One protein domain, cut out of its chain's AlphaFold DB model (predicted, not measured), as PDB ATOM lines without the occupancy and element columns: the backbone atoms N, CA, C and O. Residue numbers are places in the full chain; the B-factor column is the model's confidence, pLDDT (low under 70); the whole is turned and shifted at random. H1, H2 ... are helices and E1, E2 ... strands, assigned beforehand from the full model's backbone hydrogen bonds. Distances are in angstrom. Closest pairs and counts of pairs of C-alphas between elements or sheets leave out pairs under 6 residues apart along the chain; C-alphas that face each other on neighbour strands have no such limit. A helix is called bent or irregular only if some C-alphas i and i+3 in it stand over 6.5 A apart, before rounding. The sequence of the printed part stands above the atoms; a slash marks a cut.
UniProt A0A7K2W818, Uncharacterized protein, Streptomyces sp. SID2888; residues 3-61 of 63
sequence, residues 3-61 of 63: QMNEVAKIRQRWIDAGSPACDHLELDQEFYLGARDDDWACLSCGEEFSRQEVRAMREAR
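This is residues 3 to 61 of the 63 residues of an uncharacterized protein of Streptomyces sp. SID2888 (UniProt A0A7K2W818). A small antiparallel sheet, its longest strand sharply bent, has helix H1 over one face and the shorter helix H2 over the opposite face. Only part of each helix comes near the sheet, residues 4 to 11 of H1 and 51 to 55 of H2, and residues 17 to 26 fold back from the end of H1 to the sheet. The 59 printed residues hold H1, E1, E2, E3 and H2 in that order, a mixed class of helices and strands; the sheet's order is E1, E2, E3. The whole is compact, with a radius of gyration of the C-alphas of 11.6 A, yet flat, spanning 31 by 29 by 12 A.

E2, residues 35 to 42, is 18.5 A long and bends by 77 degrees at residue 38. E1 holds residues 27 to 32, 15.8 A, and E3 residues 48 to 50. H1, residues 4 to 16, is 18.5 A long and begins at C-alpha 4 (-0.946, -49.925, 13.379). H2, residues 51 to 59, is 12.0 A long and ends at C-alpha 59 (-11.174, -50.829, -9.749).

E1, E2 and E3 form a meander, each strand the antiparallel neighbour of the one before. In the hairpin E1 and E2, N 28 and O 41 are 2.9 A apart; in the hairpin E2 and E3, N 49 and O 40 are 2.7 A apart, both within hydrogen-bond range. H1 runs along the strands at a height over the sheet of 11.4 A; its closest C-alphas to E2 are Val 7 and Ala 41, 6.6 A. H2, at 10.2 A, is slantwise to E2, 39 degrees on the local plane; the C-alphas of Asp 38 and Arg 51 are closest, 5.9 A. H1 and H2 are apart. Every O i to N i+4 pair is within hydrogen-bond range in H2, and 8 of 9 in H1.

The farthest C-alphas, Gly 18 and Ala 35, are 32.3 A apart. The printed part has no cut and no long link. The pLDDT is under 70 at residues 31 to 32, 34 to 37 and 61.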
ATOM      1  N   GLN A   3       2.874 -51.346  10.617       77.12
ATOM      2  CA  GLN A   3       2.127 -51.687  11.833       77.12
ATOM      3  C   GLN A   3       1.139 -50.578  12.205       77.12
ATOM      4  O   GLN A   3       1.437 -49.404  11.997       77.12
ATOM      5  N   MET A   4       0.038 -50.916  12.888       73.56
ATOM      6  CA  MET A   4      -0.946 -49.925  13.379       73.56
ATOM      7  C   MET A   4      -0.306 -48.741  14.135       73.56
ATOM      8  O   MET A   4      -0.708 -47.587  14.004       73.56
ATOM      9  N   ASN A   5       0.747 -48.996  14.920       78.44
ATOM     10  CA  ASN A   5       1.450 -47.939  15.659       78.44
ATOM     11  C   ASN A   5       2.224 -46.965  14.743       78.44
ATOM     12  O   ASN A   5       2.563 -45.854  15.146       78.44
ATOM     13  N   GLU A   6       2.559 -47.374  13.522       84.19
ATOM     14  CA  GLU A   6       3.160 -46.506  12.510       84.19
ATOM     15  C   GLU A   6       2.096 -45.652  11.820       84.19
ATOM     16  O   GLU A   6       2.311 -44.451  11.661       84.19
ATOM     17  N   VAL A   7       0.923 -46.218  11.527       85.75
ATOM     18  CA  VAL A   7      -0.223 -45.496  10.949       85.75
ATOM     19  C   VAL A   7      -0.677 -44.363  11.863       85.75
ATOM     20  O   VAL A   7      -0.793 -43.218  11.423       85.75
ATOM     21  N   ALA A   8      -0.779 -44.626  13.169       86.75
ATOM     22  CA  ALA A   8      -1.079 -43.595  14.161       86.75
ATOM     23  C   ALA A   8      -0.070 -42.425  14.137       86.75
ATOM     24  O   ALA A   8      -0.454 -41.262  14.274       86.75
ATOM     25  N   LYS A   9       1.224 -42.705  13.919       90.00
ATOM     26  CA  LYS A   9       2.267 -41.668  13.814       90.00
ATOM     27  C   LYS A   9       2.172 -40.889  12.508       90.00
ATOM     28  O   LYS A   9       2.398 -39.680  12.518       90.00
ATOM     29  N   ILE A  10       1.866 -41.561  11.401       90.12
ATOM     30  CA  ILE A  10       1.655 -40.922  10.096       90.12
ATOM     31  C   ILE A  10       0.477 -39.956  10.200       90.12
ATOM     32  O   ILE A  10       0.627 -38.776   9.888       90.12
ATOM     33  N   ARG A  11      -0.644 -40.414  10.765       89.94
ATOM     34  CA  ARG A  11      -1.826 -39.586  11.005       89.94
ATOM     35  C   ARG A  11      -1.527 -38.383  11.886       89.94
ATOM     36  O   ARG A  11      -1.911 -37.266  11.557       89.94
ATOM     37  N   GLN A  12      -0.788 -38.577  12.977       91.19
ATOM     38  CA  GLN A  12      -0.413 -37.468  13.852       91.19
ATOM     39  C   GLN A  12       0.458 -36.428  13.125       91.19
ATOM     40  O   GLN A  12       0.230 -35.232  13.288       91.19
ATOM     41  N   ARG A  13       1.420 -36.864  12.299       91.12
ATOM     42  CA  ARG A  13       2.249 -35.966  11.474       91.12
ATOM     43  C   ARG A  13       1.429 -35.222  10.426       91.12
ATOM     44  O   ARG A  13       1.684 -34.052  10.179       91.12
ATOM     45  N   TRP A  14       0.449 -35.886   9.824       92.19
ATOM     46  CA  TRP A  14      -0.447 -35.273   8.851       92.19
ATOM     47  C   TRP A  14      -1.330 -34.190   9.489       92.19
ATOM     48  O   TRP A  14      -1.450 -33.092   8.943       92.19
ATOM     49  N   ILE A  15      -1.869 -34.447  10.687       92.00
ATOM     50  CA  ILE A  15      -2.616 -33.447  11.469       92.00
ATOM     51  C   ILE A  15      -1.711 -32.262  11.836       92.00
ATOM     52  O   ILE A  15      -2.113 -31.115  11.652       92.00
ATOM     53  N   ASP A  16      -0.491 -32.533  12.308       93.44
ATOM     54  CA  ASP A  16       0.504 -31.510  12.665       93.44
ATOM     55  C   ASP A  16       0.900 -30.636  11.462       93.44
ATOM     56  O   ASP A  16       1.029 -29.420  11.581       93.44
ATOM     57  N   ALA A  17       0.967 -31.233  10.268       91.12
ATOM     58  CA  ALA A  17       1.197 -30.534   9.005       91.12
ATOM     59  C   ALA A  17      -0.007 -29.697   8.520       91.12
ATOM     60  O   ALA A  17       0.063 -29.085   7.454       91.12
ATOM     61  N   GLY A  18      -1.110 -29.659   9.274       92.88
ATOM     62  CA  GLY A  18      -2.306 -28.896   8.927       92.88
ATOM     63  C   GLY A  18      -3.284 -29.648   8.031       92.88
ATOM     64  O   GLY A  18      -4.105 -29.012   7.377       92.88
ATOM     65  N   SER A  19      -3.226 -30.984   8.019       90.25
ATOM     66  CA  SER A  19      -4.157 -31.839   7.271       90.25
ATOM     67  C   SER A  19      -4.183 -31.536   5.760       90.25
ATOM     68  O   SER A  19      -5.244 -31.215   5.215       90.25
ATOM     69  N   PRO A  20      -3.026 -31.583   5.062       88.81
ATOM     70  CA  PRO A  20      -2.975 -31.330   3.624       88.81
ATOM     71  C   PRO A  20      -3.842 -32.329   2.845       88.81
ATOM     72  O   PRO A  20      -4.058 -33.456   3.293       88.81
ATOM     73  N   ALA A  21      -4.314 -31.936   1.658       88.50
ATOM     74  CA  ALA A  21      -5.067 -32.835   0.785       88.50
ATOM     75  C   ALA A  21      -4.273 -34.126   0.522       88.50
ATOM     76  O   ALA A  21      -3.071 -34.075   0.254       88.50
ATOM     77  N   CYS A  22      -4.947 -35.270   0.634       88.12
ATOM     78  CA  CYS A  22      -4.358 -36.584   0.422       88.12
ATOM     79  C   CYS A  22      -5.078 -37.294  -0.723       88.12
ATOM     80  O   CYS A  22      -6.297 -37.455  -0.689       88.12
ATOM     81  N   ASP A  23      -4.312 -37.744  -1.713       86.31
ATOM     82  CA  ASP A  23      -4.826 -38.479  -2.874       86.31
ATOM     83  C   ASP A  23      -4.948 -39.993  -2.625       86.31
ATOM     84  O   ASP A  23      -5.348 -40.736  -3.518       86.31
ATOM     85  N   HIS A  24      -4.569 -40.470  -1.432       86.25
ATOM     86  CA  HIS A  24      -4.630 -41.882  -1.027       86.25
ATOM     87  C   HIS A  24      -3.990 -42.856  -2.040       86.25
ATOM     88  O   HIS A  24      -4.421 -43.997  -2.198       86.25
ATOM     89  N   LEU A  25      -2.934 -42.412  -2.732       81.44
ATOM     90  CA  LEU A  25      -2.243 -43.206  -3.757       81.44
ATOM     91  C   LEU A  25      -1.335 -44.286  -3.154       81.44
ATOM     92  O   LEU A  25      -1.122 -45.328  -3.775       81.44
ATOM     93  N   GLU A  26      -0.799 -44.030  -1.961       84.31
ATOM     94  CA  GLU A  26       0.150 -44.899  -1.263       84.31
ATOM     95  C   GLU A  26      -0.551 -45.645  -0.123       84.31
ATOM     96  O   GLU A  26      -0.501 -45.224   1.031       84.31
ATOM     97  N   LEU A  27      -1.236 -46.742  -0.455       87.88
ATOM     98  CA  LEU A  27      -1.888 -47.635   0.509       87.88
ATOM     99  C   LEU A  27      -1.013 -48.870   0.768       87.88
ATOM    100  O   LEU A  27      -0.657 -49.574  -0.182       87.88
ATOM    101  N   ASP A  28      -0.722 -49.177   2.031       86.44
ATOM    102  CA  ASP A  28      -0.021 -50.398   2.456       86.44
ATOM    103  C   ASP A  28      -0.904 -51.216   3.401       86.44
ATOM    104  O   ASP A  28      -1.686 -50.663   4.171       86.44
ATOM    105  N   GLN A  29      -0.800 -52.542   3.321       83.06
ATOM    106  CA  GLN A  29      -1.586 -53.425   4.179       83.06
ATOM    107  C   GLN A  29      -1.087 -53.327   5.622       83.06
ATOM    108  O   GLN A  29       0.117 -53.452   5.874       83.06
ATOM    109  N   GLU A  30      -2.017 -53.140   6.553       77.31
ATOM    110  CA  GLU A  30      -1.723 -53.063   7.974       77.31
ATOM    111  C   GLU A  30      -1.529 -54.447   8.584       77.31
ATOM    112  O   GLU A  30      -2.148 -55.448   8.209       77.31
ATOM    113  N   PHE A  31      -0.615 -54.508   9.546       69.75
ATOM    114  CA  PHE A  31      -0.345 -55.713  10.314       69.75
ATOM    115  C   PHE A  31      -0.527 -55.398  11.789       69.75
ATOM    116  O   PHE A  31       0.181 -54.558  12.356       69.75
ATOM    117  N   TYR A  32      -1.447 -56.111  12.427       68.50
ATOM    118  CA  TYR A  32      -1.650 -56.030  13.862       68.50
ATOM    119  C   TYR A  32      -0.979 -57.217  14.551       68.50
ATOM    120  O   TYR A  32      -1.315 -58.374  14.305       68.50
ATOM    121  N   LEU A  33       0.015 -56.944  15.406       71.94
ATOM    122  CA  LEU A  33       0.734 -57.960  16.197       71.94
ATOM    123  C   LEU A  33       1.308 -59.130  15.366       71.94
ATOM    124  O   LEU A  33       1.412 -60.258  15.845       71.94
ATOM    125  N   GLY A  34       1.689 -58.870  14.112       65.94
ATOM    126  CA  GLY A  34       2.220 -59.886  13.196       65.94
ATOM    127  C   GLY A  34       1.160 -60.759  12.515       65.94
ATOM    128  O   GLY A  34       1.521 -61.611  11.702       65.94
ATOM    129  N   ALA A  35      -0.128 -60.537  12.786       67.06
ATOM    130  CA  ALA A  35      -1.215 -61.028  11.951       67.06
ATOM    131  C   ALA A  35      -1.459 -60.038  10.801       67.06
ATOM    132  O   ALA A  35      -1.374 -58.823  10.992       67.06
ATOM    133  N   ARG A  36      -1.743 -60.557   9.598       62.22
ATOM    134  CA  ARG A  36      -2.323 -59.729   8.533       62.22
ATOM    135  C   ARG A  36      -3.703 -59.320   9.002       62.22
ATOM    136  O   ARG A  36      -4.557 -60.199   9.122       62.22
ATOM    137  N   ASP A  37      -3.882 -58.031   9.228       67.75
ATOM    138  CA  ASP A  37      -5.221 -57.480   9.235       67.75
ATOM    139  C   ASP A  37      -5.649 -57.251   7.781       67.75
ATOM    140  O   ASP A  37      -4.814 -57.119   6.876       67.75
ATOM    141  N   ASP A  38      -6.949 -57.328   7.517       73.88
ATOM    142  CA  ASP A  38      -7.475 -57.089   6.163       73.88
ATOM    143  C   ASP A  38      -7.647 -55.578   5.895       73.88
ATOM    144  O   ASP A  38      -8.113 -55.178   4.825       73.88
ATOM    145  N   ASP A  39      -7.216 -54.754   6.853       80.25
ATOM    146  CA  ASP A  39      -7.161 -53.300   6.804       80.25
ATOM    147  C   ASP A  39      -5.902 -52.788   6.089       80.25
ATOM    148  O   ASP A  39      -4.839 -53.419   6.042       80.25
ATOM    149  N   TRP A  40      -6.052 -51.631   5.464       88.00
ATOM    150  CA  TRP A  40      -5.038 -50.948   4.682       88.00
ATOM    151  C   TRP A  40      -4.930 -49.516   5.159       88.00
ATOM    152  O   TRP A  40      -5.939 -48.838   5.279       88.00
ATOM    153  N   ALA A  41      -3.717 -49.005   5.299       89.50
ATOM    154  CA  ALA A  41      -3.507 -47.622   5.675       89.50
ATOM    155  C   ALA A  41      -2.853 -46.825   4.562       89.50
ATOM    156  O   ALA A  41      -1.938 -47.289   3.875       89.50
ATOM    157  N   CYS A  42      -3.269 -45.572   4.437       90.56
ATOM    158  CA  CYS A  42      -2.552 -44.598   3.647       90.56
ATOM    159  C   CYS A  42      -1.274 -44.163   4.358       90.56
ATOM    160  O   CYS A  42      -1.298 -43.632   5.466       90.56
ATOM    161  N   LEU A  43      -0.144 -44.313   3.677       88.62
ATOM    162  CA  LEU A  43       1.159 -43.908   4.190       88.62
ATOM    163  C   LEU A  43       1.383 -42.389   4.158       88.62
ATOM    164  O   LEU A  43       2.355 -41.903   4.736       88.62
ATOM    165  N   SER A  44       0.484 -41.637   3.516       89.00
ATOM    166  CA  SER A  44       0.567 -40.177   3.398       89.00
ATOM    167  C   SER A  44      -0.261 -39.444   4.463       89.00
ATOM    168  O   SER A  44       0.207 -38.446   5.009       89.00
ATOM    169  N   CYS A  45      -1.467 -39.928   4.790       90.44
ATOM    170  CA  CYS A  45      -2.355 -39.302   5.785       90.44
ATOM    171  C   CYS A  45      -2.664 -40.182   7.005       90.44
ATOM    172  O   CYS A  45      -3.169 -39.674   8.004       90.44
ATOM    173  N   GLY A  46      -2.354 -41.479   6.953       88.44
ATOM    174  CA  GLY A  46      -2.677 -42.428   8.017       88.44
ATOM    175  C   GLY A  46      -4.168 -42.747   8.132       88.44
ATOM    176  O   GLY A  46      -4.612 -43.114   9.216       88.44
ATOM    177  N   GLU A  47      -4.943 -42.545   7.061       89.19
ATOM    178  CA  GLU A  47      -6.334 -43.000   6.976       89.19
ATOM    179  C   GLU A  47      -6.383 -44.509   6.720       89.19
ATOM    180  O   GLU A  47      -5.588 -45.033   5.936       89.19
ATOM    181  N   GLU A  48      -7.294 -45.180   7.417       88.44
ATOM    182  CA  GLU A  48      -7.486 -46.630   7.405       88.44
ATOM    183  C   GLU A  48      -8.650 -46.965   6.462       88.44
ATOM    184  O   GLU A  48      -9.687 -46.302   6.472       88.44
ATOM    185  N   PHE A  49      -8.472 -47.998   5.651       87.75
ATOM    186  CA  PHE A  49      -9.392 -48.453   4.622       87.75
ATOM    187  C   PHE A  49      -9.580 -49.955   4.751       87.75
ATOM    188  O   PHE A  49      -8.616 -50.722   4.787       87.75
ATOM    189  N   SER A  50     -10.825 -50.409   4.701       85.62
ATOM    190  CA  SER A  50     -11.094 -51.834   4.562       85.62
ATOM    191  C   SER A  50     -10.689 -52.326   3.171       85.62
ATOM    192  O   SER A  50     -10.764 -51.602   2.172       85.62
ATOM    193  N   ARG A  51     -10.361 -53.617   3.043       83.94
ATOM    194  CA  ARG A  51     -10.076 -54.245   1.739       83.94
ATOM    195  C   ARG A  51     -11.127 -53.961   0.667       83.94
ATOM    196  O   ARG A  51     -10.772 -53.844  -0.505       83.94
ATOM    197  N   GLN A  52     -12.409 -53.899   1.033       84.31
ATOM    198  CA  GLN A  52     -13.488 -53.602   0.086       84.31
ATOM    199  C   GLN A  52     -13.351 -52.198  -0.512       84.31
ATOM    200  O   GLN A  52     -13.527 -52.037  -1.718       84.31
ATOM    201  N   GLU A  53     -12.980 -51.214   0.304       84.94
ATOM    202  CA  GLU A  53     -12.780 -49.827  -0.118       84.94
ATOM    203  C   GLU A  53     -11.555 -49.711  -1.018       84.94
ATOM    204  O   GLU A  53     -11.657 -49.199  -2.129       84.94
ATOM    205  N   VAL A  54     -10.425 -50.299  -0.609       84.50
ATOM    206  CA  VAL A  54      -9.205 -50.319  -1.434       84.50
ATOM    207  C   VAL A  54      -9.450 -51.001  -2.773       84.50
ATOM    208  O   VAL A  54      -8.943 -50.558  -3.805       84.50
ATOM    209  N   ARG A  55     -10.233 -52.084  -2.780       84.38
ATOM    210  CA  ARG A  55     -10.594 -52.779  -4.011       84.38
ATOM    211  C   ARG A  55     -11.425 -51.875  -4.925       84.38
ATOM    212  O   ARG A  55     -11.046 -51.714  -6.081       84.38
ATOM    213  N   ALA A  56     -12.466 -51.234  -4.395       84.56
ATOM    214  CA  ALA A  56     -13.300 -50.306  -5.153       84.56
ATOM    215  C   ALA A  56     -12.493 -49.119  -5.711       84.56
ATOM    216  O   ALA A  56     -12.669 -48.746  -6.867       84.56
ATOM    217  N   MET A  57     -11.558 -48.564  -4.930       81.00
ATOM    218  CA  MET A  57     -10.683 -47.463  -5.358       81.00
ATOM    219  C   MET A  57      -9.721 -47.868  -6.480       81.00
ATOM    220  O   MET A  57      -9.457 -47.078  -7.384       81.00
ATOM    221  N   ARG A  58      -9.186 -49.095  -6.429       78.56
ATOM    222  CA  ARG A  58      -8.318 -49.632  -7.487       78.56
ATOM    223  C   ARG A  58      -9.105 -49.930  -8.755       78.56
ATOM    224  O   ARG A  58      -8.644 -49.586  -9.832       78.56
ATOM    225  N   GLU A  59     -10.286 -50.528  -8.621       77.06
ATOM    226  CA  GLU A  59     -11.174 -50.829  -9.749       77.06
ATOM    227  C   GLU A  59     -11.648 -49.540 -10.450       77.06
ATOM    228  O   GLU A  59     -11.721 -49.516 -11.672       77.06
ATOM    229  N   ALA A  60     -11.882 -48.447  -9.714       70.62
ATOM    230  CA  ALA A  60     -12.291 -47.154 -10.276       70.62
ATOM    231  C   ALA A  60     -11.174 -46.365 -10.991       70.62
ATOM    232  O   ALA A  60     -11.457 -45.352 -11.622       70.62
ATOM    233  N   ARG A  61      -9.906 -46.778 -10.865       63.97
ATOM    234  CA  ARG A  61      -8.747 -46.094 -11.470       63.97
ATOM    235  C   ARG A  61      -8.316 -46.704 -12.813       63.97
ATOM    236  O   ARG A  61      -7.466 -46.126 -13.485       63.97
TER     237      ARG A  61